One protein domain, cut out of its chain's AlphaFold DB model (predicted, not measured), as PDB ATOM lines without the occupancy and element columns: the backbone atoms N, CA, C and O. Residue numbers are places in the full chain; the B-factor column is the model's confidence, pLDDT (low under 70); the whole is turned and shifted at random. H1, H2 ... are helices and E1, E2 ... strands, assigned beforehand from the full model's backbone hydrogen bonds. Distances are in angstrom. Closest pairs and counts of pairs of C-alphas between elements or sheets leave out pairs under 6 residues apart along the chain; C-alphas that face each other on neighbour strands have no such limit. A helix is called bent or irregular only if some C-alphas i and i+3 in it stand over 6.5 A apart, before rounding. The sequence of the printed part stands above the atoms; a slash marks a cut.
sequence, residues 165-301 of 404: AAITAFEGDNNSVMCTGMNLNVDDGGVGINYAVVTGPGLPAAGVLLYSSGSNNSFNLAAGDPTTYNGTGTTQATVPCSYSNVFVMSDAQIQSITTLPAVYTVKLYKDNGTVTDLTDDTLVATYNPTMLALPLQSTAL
ATOM      1  N   ALA A 165     103.264 121.966  74.420       94.44
ATOM      2  CA  ALA A 165     102.303 121.174  75.188       94.44
ATOM      3  C   ALA A 165     101.681 120.069  74.326       94.44
ATOM      4  O   ALA A 165     100.688 120.287  73.632       94.44
ATOM      5  N   ALA A 166     102.245 118.867  74.404       93.31
ATOM      6  CA  ALA A 166     101.776 117.693  73.679       93.31
ATOM      7  C   ALA A 166     101.298 116.597  74.638       93.31
ATOM      8  O   ALA A 166     101.811 116.446  75.749       93.31
ATOM      9  N   ILE A 167     100.301 115.835  74.191       94.25
ATOM     10  CA  ILE A 167      99.763 114.683  74.912       94.25
ATOM     11  C   ILE A 167      99.688 113.512  73.947       94.25
ATOM     12  O   ILE A 167      99.005 113.590  72.925       94.25
ATOM     13  N   THR A 168     100.352 112.421  74.301       94.25
ATOM     14  CA  THR A 168     100.393 111.187  73.516       94.25
ATOM     15  C   THR A 168     100.032 109.999  74.402       94.25
ATOM     16  O   THR A 168     100.248 110.004  75.617       94.25
ATOM     17  N   ALA A 169      99.419 108.980  73.801       95.50
ATOM     18  CA  ALA A 169      99.259 107.696  74.469       95.50
ATOM     19  C   ALA A 169     100.626 107.019  74.584       95.50
ATOM     20  O   ALA A 169     101.453 107.152  73.683       95.50
ATOM     21  N   PHE A 170     100.845 106.337  75.704       94.88
ATOM     22  CA  PHE A 170     102.151 105.834  76.090       94.88
ATOM     23  C   PHE A 170     102.081 104.412  76.647       94.88
ATOM     24  O   PHE A 170     101.242 104.084  77.500       94.88
ATOM     25  N   GLU A 171     103.040 103.600  76.227       94.94
ATOM     26  CA  GLU A 171     103.329 102.271  76.734       94.94
ATOM     27  C   GLU A 171     104.809 102.191  77.102       94.94
ATOM     28  O   GLU A 171     105.685 102.446  76.282       94.94
ATOM     29  N   GLY A 172     105.102 101.805  78.340       92.00
ATOM     30  CA  GLY A 172     106.472 101.656  78.821       92.00
ATOM     31  C   GLY A 172     106.740 100.236  79.290       92.00
ATOM     32  O   GLY A 172     105.879  99.637  79.931       92.00
ATOM     33  N   ASP A 173     107.941  99.730  79.042       89.38
ATOM     34  CA  ASP A 173     108.517  98.579  79.735       89.38
ATOM     35  C   ASP A 173     109.828  99.008  80.385       89.38
ATOM     36  O   ASP A 173     110.783  99.354  79.690       89.38
ATOM     37  N   ASN A 174     109.868  98.990  81.717       84.44
ATOM     38  CA  ASN A 174     111.089  99.215  82.468       84.44
ATOM     39  C   ASN A 174     111.502  97.960  83.219       84.44
ATOM     40  O   ASN A 174     110.955  97.649  84.276       84.44
ATOM     41  N   ASN A 175     112.490  97.242  82.681       79.50
ATOM     42  CA  ASN A 175     113.014  96.018  83.285       79.50
ATOM     43  C   ASN A 175     111.899  95.009  83.627       79.50
ATOM     44  O   ASN A 175     111.847  94.471  84.735       79.50
ATOM     45  N   SER A 176     111.003  94.749  82.666       82.56
ATOM     46  CA  SER A 176     109.809  93.897  82.803       82.56
ATOM     47  C   SER A 176     108.690  94.474  83.679       82.56
ATOM     48  O   SER A 176     107.705  93.783  83.951       82.56
ATOM     49  N   VAL A 177     108.800  95.733  84.110       88.12
ATOM     50  CA  VAL A 177     107.708  96.484  84.736       88.12
ATOM     51  C   VAL A 177     107.019  97.314  83.664       88.12
ATOM     52  O   VAL A 177     107.453  98.413  83.319       88.12
ATOM     53  N   MET A 178     105.921  96.772  83.144       90.81
ATOM     54  CA  MET A 178     105.134  97.449  82.122       90.81
ATOM     55  C   MET A 178     104.186  98.480  82.738       90.81
ATOM     56  O   MET A 178     103.586  98.252  83.792       90.81
ATOM     57  N   CYS A 179     104.013  99.603  82.055       92.62
ATOM     58  CA  CYS A 179     103.025 100.617  82.384       92.62
ATOM     59  C   CYS A 179     102.340 101.129  81.119       92.62
ATOM     60  O   CYS A 179     102.858 101.023  80.010       92.62
ATOM     61  N   THR A 180     101.163 101.710  81.301       95.62
ATOM     62  CA  THR A 180     100.405 102.342  80.229       95.62
ATOM     63  C   THR A 180      99.725 103.591  80.759       95.62
ATOM     64  O   THR A 180      99.366 103.672  81.939       95.62
ATOM     65  N   GLY A 181      99.586 104.594  79.907       95.88
ATOM     66  CA  GLY A 181      98.966 105.849  80.273       95.88
ATOM     67  C   GLY A 181      99.256 106.924  79.248       95.88
ATOM     68  O   GLY A 181      99.250 106.666  78.050       95.88
ATOM     69  N   MET A 182      99.489 108.138  79.722       95.50
ATOM     70  CA  MET A 182      99.689 109.302  78.870       95.50
ATOM     71  C   MET A 182     101.068 109.901  79.106       95.50
ATOM     72  O   MET A 182     101.417 110.179  80.255       95.50
ATOM     73  N   ASN A 183     101.816 110.150  78.035       94.31
ATOM     74  CA  ASN A 183     102.977 111.025  78.084       94.31
ATOM     75  C   ASN A 183     102.491 112.478  77.991       94.31
ATOM     76  O   ASN A 183     101.735 112.851  77.089       94.31
ATOM     77  N   LEU A 184     102.883 113.285  78.975       95.19
ATOM     78  CA  LEU A 184     102.532 114.691  79.087       95.19
ATOM     79  C   LEU A 184     103.784 115.528  78.828       95.19
ATOM     80  O   LEU A 184     104.559 115.828  79.737       95.19
ATOM     81  N   ASN A 185     104.001 115.900  77.571       92.75
ATOM     82  CA  ASN A 185     105.212 116.595  77.166       92.75
ATOM     83  C   ASN A 185     104.992 118.112  77.159       92.75
ATOM     84  O   ASN A 185     104.450 118.672  76.204       92.75
ATOM     85  N   VAL A 186     105.412 118.767  78.241       94.50
ATOM     86  CA  VAL A 186     105.405 120.228  78.384       94.50
ATOM     87  C   VAL A 186     106.836 120.726  78.530       94.50
ATOM     88  O   VAL A 186     107.571 120.210  79.364       94.50
ATOM     89  N   ASP A 187     107.201 121.743  77.753       90.12
ATOM     90  CA  ASP A 187     108.514 122.404  77.781       90.12
ATOM     91  C   ASP A 187     108.308 123.923  77.839       90.12
ATOM     92  O   ASP A 187     107.381 124.443  77.215       90.12
ATOM     93  N   ASP A 188     109.148 124.644  78.585       86.06
ATOM     94  CA  ASP A 188     109.010 126.087  78.771       86.06
ATOM     95  C   ASP A 188     109.378 126.930  77.539       86.06
ATOM     96  O   ASP A 188     109.011 128.107  77.494       86.06
ATOM     97  N   GLY A 189     110.078 126.381  76.541       79.62
ATOM     98  CA  GLY A 189     110.417 127.098  75.303       79.62
ATOM     99  C   GLY A 189     111.220 128.394  75.512       79.62
ATOM    100  O   GLY A 189     111.207 129.286  74.661       79.62
ATOM    101  N   GLY A 190     111.886 128.545  76.657       81.81
ATOM    102  CA  GLY A 190     112.652 129.710  77.089       81.81
ATOM    103  C   GLY A 190     111.824 130.857  77.673       81.81
ATOM    104  O   GLY A 190     112.388 131.916  77.963       81.81
ATOM    105  N   VAL A 191     110.502 130.712  77.842       85.75
ATOM    106  CA  VAL A 191     109.655 131.817  78.334       85.75
ATOM    107  C   VAL A 191     109.500 131.831  79.852       85.75
ATOM    108  O   VAL A 191     108.876 132.758  80.373       85.75
ATOM    109  N   GLY A 192     110.083 130.858  80.557       88.94
ATOM    110  CA  GLY A 192     110.078 130.774  82.018       88.94
ATOM    111  C   GLY A 192     108.732 130.335  82.586       88.94
ATOM    112  O   GLY A 192     108.246 130.961  83.520       88.94
ATOM    113  N   ILE A 193     108.097 129.328  81.983       93.06
ATOM    114  CA  ILE A 193     106.933 128.649  82.568       93.06
ATOM    115  C   ILE A 193     107.401 127.848  83.790       93.06
ATOM    116  O   ILE A 193     108.447 127.202  83.743       93.06
ATOM    117  N   ASN A 194     106.639 127.878  84.882       93.81
ATOM    118  CA  ASN A 194     107.000 127.187  86.123       93.81
ATOM    119  C   ASN A 194     106.250 125.868  86.304       93.81
ATOM    120  O   ASN A 194     106.827 124.885  86.770       93.81
ATOM    121  N   TYR A 195     104.974 125.839  85.927       95.31
ATOM    122  CA  TYR A 195     104.147 124.643  86.004       95.31
ATOM    123  C   TYR A 195     103.024 124.669  84.972       95.31
ATOM    124  O   TYR A 195     102.706 125.700  84.370       95.31
ATOM    125  N   ALA A 196     102.429 123.502  84.763       97.06
ATOM    126  CA  ALA A 196     101.266 123.324  83.925       97.06
ATOM    127  C   ALA A 196     100.206 122.484  84.636       97.06
ATOM    128  O   ALA A 196     100.515 121.574  85.406       97.06
ATOM    129  N   VAL A 197      98.945 122.781  84.344       97.75
ATOM    130  CA  VAL A 197      97.799 121.996  84.807       97.75
ATOM    131  C   VAL A 197      97.117 121.384  83.598       97.75
ATOM    132  O   VAL A 197      96.714 122.109  82.684       97.75
ATOM    133  N   VAL A 198      96.970 120.059  83.607       98.31
ATOM    134  CA  VAL A 198      96.319 119.309  82.529       98.31
ATOM    135  C   VAL A 198      94.997 118.733  83.018       98.31
ATOM    136  O   VAL A 198      94.951 118.017  84.018       98.31
ATOM    137  N   THR A 199      93.916 119.021  82.300       98.12
ATOM    138  CA  THR A 199      92.585 118.449  82.540       98.12
ATOM    139  C   THR A 199      92.036 117.807  81.272       98.12
ATOM    140  O   THR A 199      92.393 118.183  80.155       98.12
ATOM    141  N   GLY A 200      91.154 116.823  81.433       97.06
ATOM    142  CA  GLY A 200      90.494 116.157  80.315       97.06
ATOM    143  C   GLY A 200      89.995 114.756  80.671       97.06
ATOM    144  O   GLY A 200      90.058 114.356  81.837       97.06
ATOM    145  N   PRO A 201      89.478 114.011  79.682       96.75
ATOM    146  CA  PRO A 201      88.982 112.652  79.874       96.75
ATOM    147  C   PRO A 201      90.027 111.721  80.516       96.75
ATOM    148  O   PRO A 201      91.203 111.755  80.159       96.75
ATOM    149  N   GLY A 202      89.603 110.885  81.467       95.81
ATOM    150  CA  GLY A 202      90.473 109.926  82.166       95.81
ATOM    151  C   GLY A 202      91.401 110.509  83.244       95.81
ATOM    152  O   GLY A 202      91.968 109.741  84.030       95.81
ATOM    153  N   LEU A 203      91.523 111.838  83.342       96.69
ATOM    154  CA  LEU A 203      92.306 112.521  84.377       96.69
ATOM    155  C   LEU A 203      91.450 112.881  85.608       96.69
ATOM    156  O   LEU A 203      90.223 112.980  85.505       96.69
ATOM    157  N   PRO A 204      92.071 113.107  86.783       96.00
ATOM    158  CA  PRO A 204      91.383 113.661  87.946       96.00
ATOM    159  C   PRO A 204      90.673 114.981  87.622       96.00
ATOM    160  O   PRO A 204      91.177 115.796  86.853       96.00
ATOM    161  N   ALA A 205      89.528 115.233  88.263       93.94
ATOM    162  CA  ALA A 205      88.729 116.437  88.007       93.94
ATOM    163  C   ALA A 205      89.470 117.750  88.334       93.94
ATOM    164  O   ALA A 205      89.255 118.756  87.663       93.94
ATOM    165  N   ALA A 206      90.355 117.732  89.338       93.44
ATOM    166  CA  ALA A 206      91.226 118.861  89.675       93.44
ATOM    167  C   ALA A 206      92.364 119.076  88.654       93.44
ATOM    168  O   ALA A 206      93.008 120.122  88.664       93.44
ATOM    169  N   GLY A 207      92.587 118.107  87.764       96.19
ATOM    170  CA  GLY A 207      93.719 118.045  86.851       96.19
ATOM    171  C   GLY A 207      94.940 117.357  87.451       96.19
ATOM    172  O   GLY A 207      94.982 117.025  88.636       96.19
ATOM    173  N   VAL A 208      95.933 117.137  86.598       97.19
ATOM    174  CA  VAL A 208      97.282 116.710  86.986       97.19
ATOM    175  C   VAL A 208      98.233 117.897  86.898       97.19
ATOM    176  O   VAL A 208      98.066 118.770  86.041       97.19
ATOM    177  N   LEU A 209      99.215 117.928  87.795       97.12
ATOM    178  CA  LEU A 209     100.221 118.980  87.876       97.12
ATOM    179  C   LEU A 209     101.531 118.506  87.242       97.12
ATOM    180  O   LEU A 209     102.071 117.464  87.615       97.12
ATOM    181  N   LEU A 210     102.055 119.306  86.321       97.06
ATOM    182  CA  LEU A 210     103.407 119.190  85.782       97.06
ATOM    183  C   LEU A 210     104.222 120.385  86.269       97.06
ATOM    184  O   LEU A 210     103.703 121.497  86.269       97.06
ATOM    185  N   TYR A 211     105.483 120.199  86.643       94.81
ATOM    186  CA  TYR A 211     106.331 121.285  87.139       94.81
ATOM    187  C   TYR A 211     107.729 121.256  86.519       94.81
ATOM    188  O   TYR A 211     108.281 120.193  86.222       94.81
ATOM    189  N   SER A 212     108.321 122.438  86.359       92.75
ATOM    190  CA  SER A 212     109.721 122.569  85.972       92.75
ATOM    191  C   SER A 212     110.628 122.242  87.160       92.75
ATOM    192  O   SER A 212     110.528 122.851  88.228       92.75
ATOM    193  N   SER A 213     111.569 121.316  86.973       86.06
ATOM    194  CA  SER A 213     112.657 121.062  87.930       86.06
ATOM    195  C   SER A 213     113.776 122.111  87.874       86.06
ATOM    196  O   SER A 213     114.772 121.973  88.581       86.06
ATOM    197  N   GLY A 214     113.643 123.152  87.042       76.19
ATOM    198  CA  GLY A 214     114.697 124.144  86.796       76.19
ATOM    199  C   GLY A 214     115.789 123.672  85.825       76.19
ATOM    200  O   GLY A 214     116.812 124.337  85.685       76.19
ATOM    201  N   SER A 215     115.583 122.528  85.169       67.62
ATOM    202  CA  SER A 215     116.384 122.025  84.048       67.62
ATOM    203  C   SER A 215     115.691 122.330  82.718       67.62
ATOM    204  O   SER A 215     114.465 122.375  82.688       67.62
ATOM    205  N   ASN A 216     116.450 122.442  81.623       60.00
ATOM    206  CA  ASN A 216     115.939 122.650  80.252       60.00
ATOM    207  C   ASN A 216     115.259 121.393  79.652       60.00
ATOM    208  O   ASN A 216     115.433 121.105  78.473       60.00
ATOM    209  N   ASN A 217     114.572 120.604  80.475       68.50
ATOM    210  CA  ASN A 217     113.928 119.355  80.077       68.50
ATOM    211  C   ASN A 217     112.408 119.504  80.187       68.50
ATOM    212  O   ASN A 217     111.912 120.418  80.853       68.50
ATOM    213  N   SER A 218     111.683 118.537  79.622       85.75
ATOM    214  CA  SER A 218     110.247 118.384  79.841       85.75
ATOM    215  C   SER A 218     109.888 118.424  81.331       85.75
ATOM    216  O   SER A 218     110.628 117.941  82.194       85.75
ATOM    217  N   PHE A 219     108.723 118.989  81.632       94.00
ATOM    218  CA  PHE A 219     108.222 119.109  82.996       94.00
ATOM    219  C   PHE A 219     107.956 117.737  83.605       94.00
ATOM    220  O   PHE A 219     107.491 116.819  82.934       94.00
ATOM    221  N   ASN A 220     108.185 117.620  84.910       94.06
ATOM    222  CA  ASN A 220     107.940 116.386  85.642       94.06
ATOM    223  C   ASN A 220     106.506 116.345  86.167       94.06
ATOM    224  O   ASN A 220     105.953 117.364  86.579       94.06
ATOM    225  N   LEU A 221     105.926 115.152  86.225       95.62
ATOM    226  CA  LEU A 221     104.648 114.896  86.875       95.62
ATOM    227  C   LEU A 221     104.797 114.983  88.396       95.62
ATOM    228  O   LEU A 221     105.659 114.332  88.988       95.62
ATOM    229  N   ALA A 222     103.938 115.766  89.041       95.56
ATOM    230  CA  ALA A 222     103.877 115.865  90.493       95.56
ATOM    231  C   ALA A 222     103.111 114.684  91.112       95.56
ATOM    232  O   ALA A 222     102.178 114.145  90.520       95.56
ATOM    233  N   ALA A 223     103.460 114.309  92.345       93.94
ATOM    234  CA  ALA A 223     102.792 113.247  93.105       93.94
ATOM    235  C   ALA A 223     101.363 113.604  93.567       93.94
ATOM    236  O   ALA A 223     100.688 112.764  94.162       93.94
ATOM    237  N   GLY A 224     100.908 114.835  93.327       91.56
ATOM    238  CA  GLY A 224      99.610 115.342  93.752       91.56
ATOM    239  C   GLY A 224      98.898 116.157  92.674       91.56
ATOM    240  O   GLY A 224      99.222 116.099  91.489       91.56
ATOM    241  N   ASP A 225      97.887 116.902  93.107       92.62
ATOM    242  CA  ASP A 225      97.107 117.796  92.252       92.62
ATOM    243  C   ASP A 225      97.727 119.214  92.227       92.62
ATOM    244  O   ASP A 225      98.752 119.445  92.883       92.62
ATOM    245  N   PRO A 226      97.146 120.184  91.493       92.44
ATOM    246  CA  PRO A 226      97.688 121.540  91.432       92.44
ATOM    247  C   PRO A 226      97.949 122.191  92.797       92.44
ATOM    248  O   PRO A 226      98.925 122.919  92.924       92.44
ATOM    249  N   THR A 227      97.173 121.877  93.842       91.69
ATOM    250  CA  THR A 227      97.345 122.439  95.199       91.69
ATOM    251  C   THR A 227      98.630 121.991  95.899       91.69
ATOM    252  O   THR A 227      98.979 122.531  96.947       91.69
ATOM    253  N   THR A 228      99.342 121.016  95.330       93.00
ATOM    254  CA  THR A 228     100.614 120.499  95.856       93.00
ATOM    255  C   THR A 228     101.852 121.149  95.241       93.00
ATOM    256  O   THR A 228     102.972 120.779  95.601       93.00
ATOM    257  N   TYR A 229     101.671 122.106  94.325       94.19
ATOM    258  CA  TYR A 229     102.779 122.861  93.752       94.19
ATOM    259  C   TYR A 229     103.568 123.596  94.847       94.19
ATOM    260  O   TYR A 229     103.002 124.179  95.769       94.19
ATOM    261  N   ASN A 230     104.892 123.514  94.752       93.06
ATOM    262  CA  ASN A 230     105.844 124.115  95.683       93.06
ATOM    263  C   ASN A 230     107.137 124.505  94.940       93.06
ATOM    264  O   ASN A 230     108.255 124.190  95.367       93.06
ATOM    265  N   GLY A 231     106.993 125.105  93.755       91.81
ATOM    266  CA  GLY A 231     108.126 125.442  92.891       91.81
ATOM    267  C   GLY A 231     108.947 124.218  92.477       91.81
ATOM    268  O   GLY A 231     108.425 123.116  92.292       91.81
ATOM    269  N   THR A 232     110.267 124.389  92.396       90.56
ATOM    270  CA  THR A 232     111.214 123.292  92.119       90.56
ATOM    271  C   THR A 232     111.278 122.249  93.242       90.56
ATOM    272  O   THR A 232     111.805 121.159  93.033       90.56
ATOM    273  N   GLY A 233     110.722 122.554  94.423       90.75
ATOM    274  CA  GLY A 233     110.567 121.629  95.547       90.75
ATOM    275  C   GLY A 233     109.298 120.772  95.487       90.75
ATOM    276  O   GLY A 233     109.012 120.052  96.446       90.75
ATOM    277  N   THR A 234     108.516 120.857  94.404       93.50
ATOM    278  CA  THR A 234     107.359 119.981  94.174       93.50
ATOM    279  C   THR A 234     107.815 118.521  94.151       93.50
ATOM    280  O   THR A 234     108.814 118.172  93.525       93.50
ATOM    281  N   THR A 235     107.099 117.652  94.865       94.12
ATOM    282  CA  THR A 235     107.445 116.226  94.926       94.12
ATOM    283  C   THR A 235     107.015 115.531  93.639       94.12
ATOM    284  O   THR A 235     105.837 115.557  93.286       94.12
ATOM    285  N   GLN A 236     107.958 114.876  92.965       93.31
ATOM    286  CA  GLN A 236     107.692 114.104  91.755       93.31
ATOM    287  C   GLN A 236     106.847 112.855  92.043       93.31
ATOM    288  O   GLN A 236     107.047 112.170  93.051       93.31
ATOM    289  N   ALA A 237     105.932 112.520  91.133       92.81
ATOM    290  CA  ALA A 237     105.209 111.258  91.154       92.81
ATOM    291  C   ALA A 237     106.176 110.073  91.026       92.81
ATOM    292  O   ALA A 237     107.053 110.048  90.166       92.81
ATOM    293  N   THR A 238     105.980 109.049  91.855       88.75
ATOM    294  CA  THR A 238     106.651 107.760  91.665       88.75
ATOM    295  C   THR A 238     105.806 106.910  90.728       88.75
ATOM    296  O   THR A 238     104.740 106.438  91.123       88.75
ATOM    297  N   VAL A 239     106.272 106.710  89.495       82.19
ATOM    298  CA  VAL A 239     105.581 105.865  88.512       82.19
ATOM    299  C   VAL A 239     106.307 104.529  88.317       82.19
ATOM    300  O   VAL A 239     107.540 104.513  88.298       82.19
ATOM    301  N   PRO A 240     105.580 103.403  88.151       77.88
ATOM    302  CA  PRO A 240     106.172 102.065  88.041       77.88
ATOM    303  C   PRO A 240     107.248 101.917  86.960       77.88
ATOM    304  O   PRO A 240     108.218 101.201  87.162       77.88
ATOM    305  N   CYS A 241     107.091 102.617  85.839       76.12
ATOM    306  CA  CYS A 241     108.017 102.577  84.709       76.12
ATOM    307  C   CYS A 241     109.104 103.666  84.750       76.12
ATOM    308  O   CYS A 241     109.924 103.744  83.846       76.12
ATOM    309  N   SER A 242     109.161 104.472  85.816       78.44
ATOM    310  CA  SER A 242     110.184 105.505  86.072       78.44
ATOM    311  C   SER A 242     110.310 106.649  85.049       78.44
ATOM    312  O   SER A 242     111.293 107.385  85.097       78.44
ATOM    313  N   TYR A 243     109.323 106.862  84.178       82.00
ATOM    314  CA  TYR A 243     109.284 108.030  83.287       82.00
ATOM    315  C   TYR A 243     108.776 109.277  84.011       82.00
ATOM    316  O   TYR A 243     107.756 109.238  84.697       82.00
ATOM    317  N   SER A 244     109.479 110.400  83.878       86.62
ATOM    318  CA  SER A 244     109.250 111.547  84.758       86.62
ATOM    319  C   SER A 244     107.971 112.328  84.471       86.62
ATOM    320  O   SER A 244     107.457 112.984  85.373       86.62
ATOM    321  N   ASN A 245     107.444 112.234  83.254       90.44
ATOM    322  CA  ASN A 245     106.318 113.011  82.745       90.44
ATOM    323  C   ASN A 245     105.155 112.125  82.247       90.44
ATOM    324  O   ASN A 245     104.299 112.576  81.486       90.44
ATOM    325  N   VAL A 246     105.105 110.865  82.693       93.12
ATOM    326  CA  VAL A 246     104.051 109.909  82.325       93.12
ATOM    327  C   VAL A 246     103.002 109.817  83.424       93.12
ATOM    328  O   VAL A 246     103.308 109.477  84.564       93.12
ATOM    329  N   PHE A 247     101.738 110.041  83.074       95.50
ATOM    330  CA  PHE A 247     100.599 109.741  83.937       95.50
ATOM    331  C   PHE A 247     100.100 108.320  83.663       95.50
ATOM    332  O   PHE A 247      99.435 108.073  82.657       95.50
ATOM    333  N   VAL A 248     100.420 107.382  84.558       95.12
ATOM    334  CA  VAL A 248      99.968 105.985  84.455       95.12
ATOM    335  C   VAL A 248      98.467 105.896  84.716       95.12
ATOM    336  O   VAL A 248      97.961 106.431  85.704       95.12
ATOM    337  N   MET A 249      97.756 105.194  83.837       96.06
ATOM    338  CA  MET A 249      96.301 105.079  83.877       96.06
ATOM    339  C   MET A 249      95.868 103.654  84.211       96.06
ATOM    340  O   MET A 249      96.453 102.675  83.758       96.06
ATOM    341  N   SER A 250      94.792 103.537  84.984       96.25
ATOM    342  CA  SER A 250      94.069 102.275  85.151       96.25
ATOM    343  C   SER A 250      93.170 101.980  83.947       96.25
ATOM    344  O   SER A 250      92.704 102.899  83.271       96.25
ATOM    345  N   ASP A 251      92.816 100.707  83.747       97.25
ATOM    346  CA  ASP A 251      91.865 100.302  82.700       97.25
ATOM    347  C   ASP A 251      90.528 101.050  82.803       97.25
ATOM    348  O   ASP A 251      89.950 101.422  81.787       97.25
ATOM    349  N   ALA A 252      90.057 101.344  84.020       96.56
ATOM    350  CA  ALA A 252      88.837 102.120  84.231       96.56
ATOM    351  C   ALA A 252      88.973 103.573  83.741       96.56
ATOM    352  O   ALA A 252      88.041 104.115  83.146       96.56
ATOM    353  N   GLN A 253      90.133 104.205  83.953       97.56
ATOM    354  CA  GLN A 253      90.402 105.546  83.428       97.56
ATOM    355  C   GLN A 253      90.499 105.530  81.903       97.56
ATOM    356  O   GLN A 253      89.891 106.383  81.261       97.56
ATOM    357  N   ILE A 254      91.183 104.540  81.322       97.75
ATOM    358  CA  ILE A 254      91.283 104.377  79.864       97.75
ATOM    359  C   ILE A 254      89.885 104.183  79.255       97.75
ATOM    360  O   ILE A 254      89.526 104.863  78.300       97.75
ATOM    361  N   GLN A 255      89.055 103.320  79.849       95.94
ATOM    362  CA  GLN A 255      87.677 103.068  79.405       95.94
ATOM    363  C   GLN A 255      86.754 104.286  79.550       95.94
ATOM    364  O   GLN A 255      85.747 104.373  78.851       95.94
ATOM    365  N   SER A 256      87.077 105.232  80.437       95.88
ATOM    366  CA  SER A 256      86.295 106.464  80.595       95.88
ATOM    367  C   SER A 256      86.471 107.449  79.431       95.88
ATOM    368  O   SER A 256      85.646 108.349  79.253       95.88
ATOM    369  N   ILE A 257      87.510 107.270  78.609       96.00
ATOM    370  CA  ILE A 257      87.745 108.071  77.410       96.00
ATOM    371  C   ILE A 257      86.902 107.485  76.271       96.00
ATOM    372  O   ILE A 257      87.270 106.512  75.618       96.00
ATOM    373  N   THR A 258      85.734 108.080  76.044       91.62
ATOM    374  CA  THR A 258      84.706 107.529  75.140       91.62
ATOM    375  C   THR A 258      84.749 108.084  73.715       91.62
ATOM    376  O   THR A 258      84.063 107.554  72.841       91.62
ATOM    377  N   THR A 259      85.567 109.108  73.462       90.19
ATOM    378  CA  THR A 259      85.656 109.798  72.168       90.19
ATOM    379  C   THR A 259      87.115 109.994  71.768       90.19
ATOM    380  O   THR A 259      87.919 110.433  72.589       90.19
ATOM    381  N   LEU A 260      87.433 109.708  70.501       89.00
ATOM    382  CA  LEU A 260      88.714 110.029  69.868       89.00
ATOM    383  C   LEU A 260      88.497 110.889  68.606       89.00
ATOM    384  O   LEU A 260      87.537 110.624  67.876       89.00
ATOM    385  N   PRO A 261      89.385 111.857  68.305       90.50
ATOM    386  CA  PRO A 261      90.481 112.338  69.155       90.50
ATOM    387  C   PRO A 261      89.988 112.905  70.493       90.50
ATOM    388  O   PRO A 261      88.972 113.602  70.541       90.50
ATOM    389  N   ALA A 262      90.679 112.587  71.588       92.06
ATOM    390  CA  ALA A 262      90.334 113.092  72.914       92.06
ATOM    391  C   ALA A 262      90.997 114.455  73.124       92.06
ATOM    392  O   ALA A 262      92.219 114.567  73.056       92.06
ATOM    393  N   VAL A 263      90.196 115.492  73.374       93.81
ATOM    394  CA  VAL A 263      90.692 116.857  73.590       93.81
ATOM    395  C   VAL A 263      90.984 117.069  75.071       93.81
ATOM    396  O   VAL A 263      90.123 116.836  75.924       93.81
ATOM    397  N   TYR A 264      92.179 117.564  75.367       97.25
ATOM    398  CA  TYR A 264      92.594 117.957  76.710       97.25
ATOM    399  C   TYR A 264      92.690 119.477  76.815       97.25
ATOM    400  O   TYR A 264      92.576 120.206  75.832       97.25
ATOM    401  N   THR A 265      92.859 119.984  78.028       97.94
ATOM    402  CA  THR A 265      93.193 121.385  78.284       97.94
ATOM    403  C   THR A 265      94.498 121.427  79.055       97.94
ATOM    404  O   THR A 265      94.584 120.856  80.138       97.94
ATOM    405  N   VAL A 266      95.492 122.124  78.513       97.88
ATOM    406  CA  VAL A 266      96.771 122.389  79.178       97.88
ATOM    407  C   VAL A 266      96.851 123.879  79.464       97.88
ATOM    408  O   VAL A 266      96.799 124.693  78.544       97.88
ATOM    409  N   LYS A 267      96.964 124.250  80.736       97.31
ATOM    410  CA  LYS A 267      97.181 125.635  81.162       97.31
ATOM    411  C   LYS A 267      98.611 125.799  81.644       97.31
ATOM    412  O   LYS A 267      99.045 125.015  82.479       97.31
ATOM    413  N   LEU A 268      99.308 126.812  81.137       96.25
ATOM    414  CA  LEU A 268     100.701 127.107  81.474       96.25
ATOM    415  C   LEU A 268     100.780 128.331  82.380       96.25
ATOM    416  O   LEU A 268     100.184 129.362  82.059       96.25
ATOM    417  N   TYR A 269     101.536 128.234  83.468       96.06
ATOM    418  CA  TYR A 269     101.590 129.264  84.500       96.06
ATOM    419  C   TYR A 269     103.009 129.743  84.788       96.06
ATOM    420  O   TYR A 269     103.979 128.982  84.733       96.06
ATOM    421  N   LYS A 270     103.096 131.029  85.126       94.50
ATOM    422  CA  LYS A 270     104.253 131.646  85.768       94.50
ATOM    423  C   LYS A 270     103.957 131.867  87.238       94.50
ATOM    424  O   LYS A 270     102.966 132.519  87.560       94.50
ATOM    425  N   ASP A 271     104.856 131.358  88.061       91.38
ATOM    426  CA  ASP A 271     104.874 131.572  89.499       91.38
ATOM    427  C   ASP A 271     105.285 133.018  89.786       91.38
ATOM    428  O   ASP A 271     106.311 133.493  89.282       91.38
ATOM    429  N   ASN A 272     104.481 133.734  90.568       88.69
ATOM    430  CA  ASN A 272     104.736 135.136  90.897       88.69
ATOM    431  C   ASN A 272     105.636 135.322  92.142       88.69
ATOM    432  O   ASN A 272     105.731 136.411  92.713       88.69
ATOM    433  N   GLY A 273     106.360 134.273  92.537       80.12
ATOM    434  CA  GLY A 273     107.348 134.290  93.615       80.12
ATOM    435  C   GLY A 273     106.796 133.828  94.963       80.12
ATOM    436  O   GLY A 273     107.531 133.856  95.955       80.12
ATOM    437  N   THR A 274     105.542 133.374  94.999       82.75
ATOM    438  CA  THR A 274     104.868 132.863  96.195       82.75
ATOM    439  C   THR A 274     104.454 131.412  95.962       82.75
ATOM    440  O   THR A 274     103.285 131.107  95.795       82.75
ATOM    441  N   VAL A 275     105.420 130.491  96.030       79.12
ATOM    442  CA  VAL A 275     105.284 129.072  95.624       79.12
ATOM    443  C   VAL A 275     104.078 128.284  96.178       79.12
ATOM    444  O   VAL A 275     103.785 127.213  95.662       79.12
ATOM    445  N   THR A 276     103.396 128.759  97.227       75.12
ATOM    446  CA  THR A 276     102.213 128.111  97.831       75.12
ATOM    447  C   THR A 276     100.885 128.830  97.565       75.12
ATOM    448  O   THR A 276      99.837 128.326  97.969       75.12
ATOM    449  N   ASP A 277     100.907 130.022  96.973       82.00
ATOM    450  CA  ASP A 277      99.709 130.773  96.606       82.00
ATOM    451  C   ASP A 277      99.564 130.737  95.088       82.00
ATOM    452  O   ASP A 277     100.267 131.426  94.379       82.00
ATOM    453  N   LEU A 278      98.658 129.908  94.571       86.81
ATOM    454  CA  LEU A 278      98.449 129.814  93.119       86.81
ATOM    455  C   LEU A 278      97.542 130.924  92.581       86.81
ATOM    456  O   LEU A 278      97.230 130.953  91.392       86.81
ATOM    457  N   THR A 279      97.000 131.775  93.456       86.88
ATOM    458  CA  THR A 279      95.986 132.757  93.063       86.88
ATOM    459  C   THR A 279      96.585 134.031  92.480       86.88
ATOM    460  O   THR A 279      95.880 134.737  91.755       86.88
ATOM    461  N   ASP A 280      97.860 134.311  92.755       88.75
ATOM    462  CA  ASP A 280      98.619 135.412  92.158       88.75
ATOM    463  C   ASP A 280      99.433 134.989  90.921       88.75
ATOM    464  O   ASP A 280      99.954 135.847  90.202       88.75
ATOM    465  N   ASP A 281      99.478 133.689  90.623       93.81
ATOM    466  CA  ASP A 281     100.160 133.151  89.454       93.81
ATOM    467  C   ASP A 281      99.530 133.607  88.138       93.81
ATOM    468  O   ASP A 281      98.311 133.683  87.944       93.81
ATOM    469  N   THR A 282     100.396 133.877  87.166       94.94
ATOM    470  CA  THR A 282      99.977 134.392  85.864       94.94
ATOM    471  C   THR A 282      99.743 133.245  84.892       94.94
ATOM    472  O   THR A 282     100.679 132.543  84.506       94.94
ATOM    473  N   LEU A 283      98.502 133.100  84.421       95.62
ATOM    474  CA  LEU A 283      98.189 132.245  83.276       95.62
ATOM    475  C   LEU A 283      98.849 132.818  82.016       95.62
ATOM    476  O   LEU A 283      98.517 133.920  81.579       95.62
ATOM    477  N   VAL A 284      99.758 132.056  81.416       94.81
ATOM    478  CA  VAL A 284     100.483 132.459  80.206       94.81
ATOM    479  C   VAL A 284      99.755 132.009  78.946       94.81
ATOM    480  O   VAL A 284      99.616 132.786  78.004       94.81
ATOM    481  N   ALA A 285      99.302 130.758  78.917       94.38
ATOM    482  CA  ALA A 285      98.627 130.188  77.759       94.38
ATOM    483  C   ALA A 285      97.662 129.072  78.160       94.38
ATOM    484  O   ALA A 285      97.788 128.454  79.218       94.38
ATOM    485  N   THR A 286      96.683 128.821  77.295       95.88
ATOM    486  CA  THR A 286      95.803 127.654  77.361       95.88
ATOM    487  C   THR A 286      95.808 126.981  75.999       95.88
ATOM    488  O   THR A 286      95.510 127.631  74.999       95.88
ATOM    489  N   TYR A 287      96.142 125.694  75.977       95.12
ATOM    490  CA  TYR A 287      96.201 124.866  74.779       95.12
ATOM    491  C   TYR A 287      95.222 123.704  74.864       95.12
ATOM    492  O   TYR A 287      94.867 123.252  75.955       95.12
ATOM    493  N   ASN A 288      94.807 123.217  73.696       94.25
ATOM    494  CA  ASN A 288      93.856 122.121  73.563       94.25
ATOM    495  C   ASN A 288      94.423 120.961  72.733       94.25
ATOM    496  O   ASN A 288      93.866 120.648  71.681       94.25
ATOM    497  N   PRO A 289      95.530 120.329  73.172       93.12
ATOM    498  CA  PRO A 289      96.111 119.217  72.436       93.12
ATOM    499  C   PRO A 289      95.133 118.043  72.360       93.12
ATOM    500  O   PRO A 289      94.288 117.842  73.245       93.12
ATOM    501  N   THR A 290      95.275 117.252  71.298       91.31
ATOM    502  CA  THR A 290      94.438 116.078  71.057       91.31
ATOM    503  C   THR A 290      95.249 114.798  71.172       91.31
ATOM    504  O   THR A 290      96.341 114.684  70.623       91.31
ATOM    505  N   MET A 291      94.695 113.815  71.876       91.12
ATOM    506  CA  MET A 291      95.232 112.464  71.917       91.12
ATOM    507  C   MET A 291      94.497 111.618  70.876       91.12
ATOM    508  O   MET A 291      93.277 111.439  70.945       91.12
ATOM    509  N   LEU A 292      95.235 111.124  69.884       88.50
ATOM    510  CA  LEU A 292      94.678 110.433  68.714       88.50
ATOM    511  C   LEU A 292      94.354 108.957  68.975       88.50
ATOM    512  O   LEU A 292      93.588 108.347  68.230       88.50
ATOM    513  N   ALA A 293      94.909 108.396  70.045       91.19
ATOM    514  CA  ALA A 293      94.794 106.992  70.387       91.19
ATOM    515  C   ALA A 293      94.595 106.817  71.894       91.19
ATOM    516  O   ALA A 293      95.110 107.591  72.688       91.19
ATOM    517  N   LEU A 294      93.858 105.783  72.300       94.50
ATOM    518  CA  LEU A 294      93.812 105.401  73.712       94.50
ATOM    519  C   LEU A 294      95.097 104.667  74.099       94.50
ATOM    520  O   LEU A 294      95.518 103.819  73.301       94.50
ATOM    521  N   PRO A 295      95.637 104.885  75.312       95.94
ATOM    522  CA  PRO A 295      96.622 103.981  75.897       95.94
ATOM    523  C   PRO A 295      96.073 102.551  75.929       95.94
ATOM    524  O   PRO A 295      94.855 102.340  76.021       95.94
ATOM    525  N   LEU A 296      96.946 101.555  75.819       95.31
ATOM    526  CA  LEU A 296      96.518 100.157  75.855       95.31
ATOM    527  C   LEU A 296      95.965  99.766  77.230       95.31
ATOM    528  O   LEU A 296      96.526 100.096  78.263       95.31
ATOM    529  N   GLN A 297      94.883  98.988  77.258       95.56
ATOM    530  CA  GLN A 297      94.459  98.345  78.506       95.56
ATOM    531  C   GLN A 297      95.463  97.264  78.915       95.56
ATOM    532  O   GLN A 297      96.145  96.679  78.068       95.56
ATOM    533  N   SER A 298      95.497  96.940  80.206       92.88
ATOM    534  CA  SER A 298      96.440  95.993  80.806       92.88
ATOM    535  C   SER A 298      96.503  94.637  80.091       92.88
ATOM    536  O   SER A 298      97.572  94.047  79.976       92.88
ATOM    537  N   THR A 299      95.387  94.155  79.533       92.88
ATOM    538  CA  THR A 299      95.328  92.884  78.790       92.88
ATOM    539  C   THR A 299      95.982  92.930  77.408       92.88
ATOM    540  O   THR A 299      96.279  91.878  76.846       92.88
ATOM    541  N   ALA A 300      96.146  94.120  76.827       93.56
ATOM    542  CA  ALA A 300      96.798  94.335  75.534       93.56
ATOM    543  C   ALA A 300      98.276  94.742  75.683       93.56
ATOM    544  O   ALA A 300      99.045  94.600  74.733       93.56
ATOM    545  N   LEU A 301      98.677  95.203  76.872       93.81
ATOM    546  CA  LEU A 301     100.054  95.538  77.214       93.81
ATOM    547  C   LEU A 301     100.866  94.251  77.424       93.81
ATOM    548  O   LEU A 301     100.778  93.597  78.461       93.81
TER     549      LEU A 301
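This is residues 165 to 301 of the 404 residues of an uncharacterized protein of Gammaproteobacteria bacterium (UniProt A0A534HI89). With little regular structure, two small antiparallel sheets lie partly face to face as a sandwich with crossed strands: E4-E3-E6-E7, and E1-E2-E5 with its long, bent hairpin E1-E2. The printed part has 137 residues, 51 in named elements, mostly strand, ordered E1 E2 E3 E4 E5 H1 E6 E7. It is compact, radius of gyration of the C-alphas 14.6 A, spanning 46 by 32 by 24 A.

Find E4 at residues 208 to 211, E3 at 195 to 199, E6 at 265 to 270 and E7 at 282 to 287, ending at (96.201, 124.866, 74.779). E1, residues 165 to 174, starts at (102.303, 121.174, 75.188) and runs 24.7 A; E2, 177 to 187, runs 26.8 A. E5 is 246 to 248, H1 251 to 256.

The sheets' strands stand at 65 degrees. In hairpin E6-E7, N 268 and O 285 are 2.9 A apart. H1, its O i to N i+4 pairs within hydrogen-bond range, only grazes sheet E1-E2-E5.

The printed part has no cut. Links E4 to E5 and E6 to E7 are long. Residues 215 to 217 have pLDDT under 70.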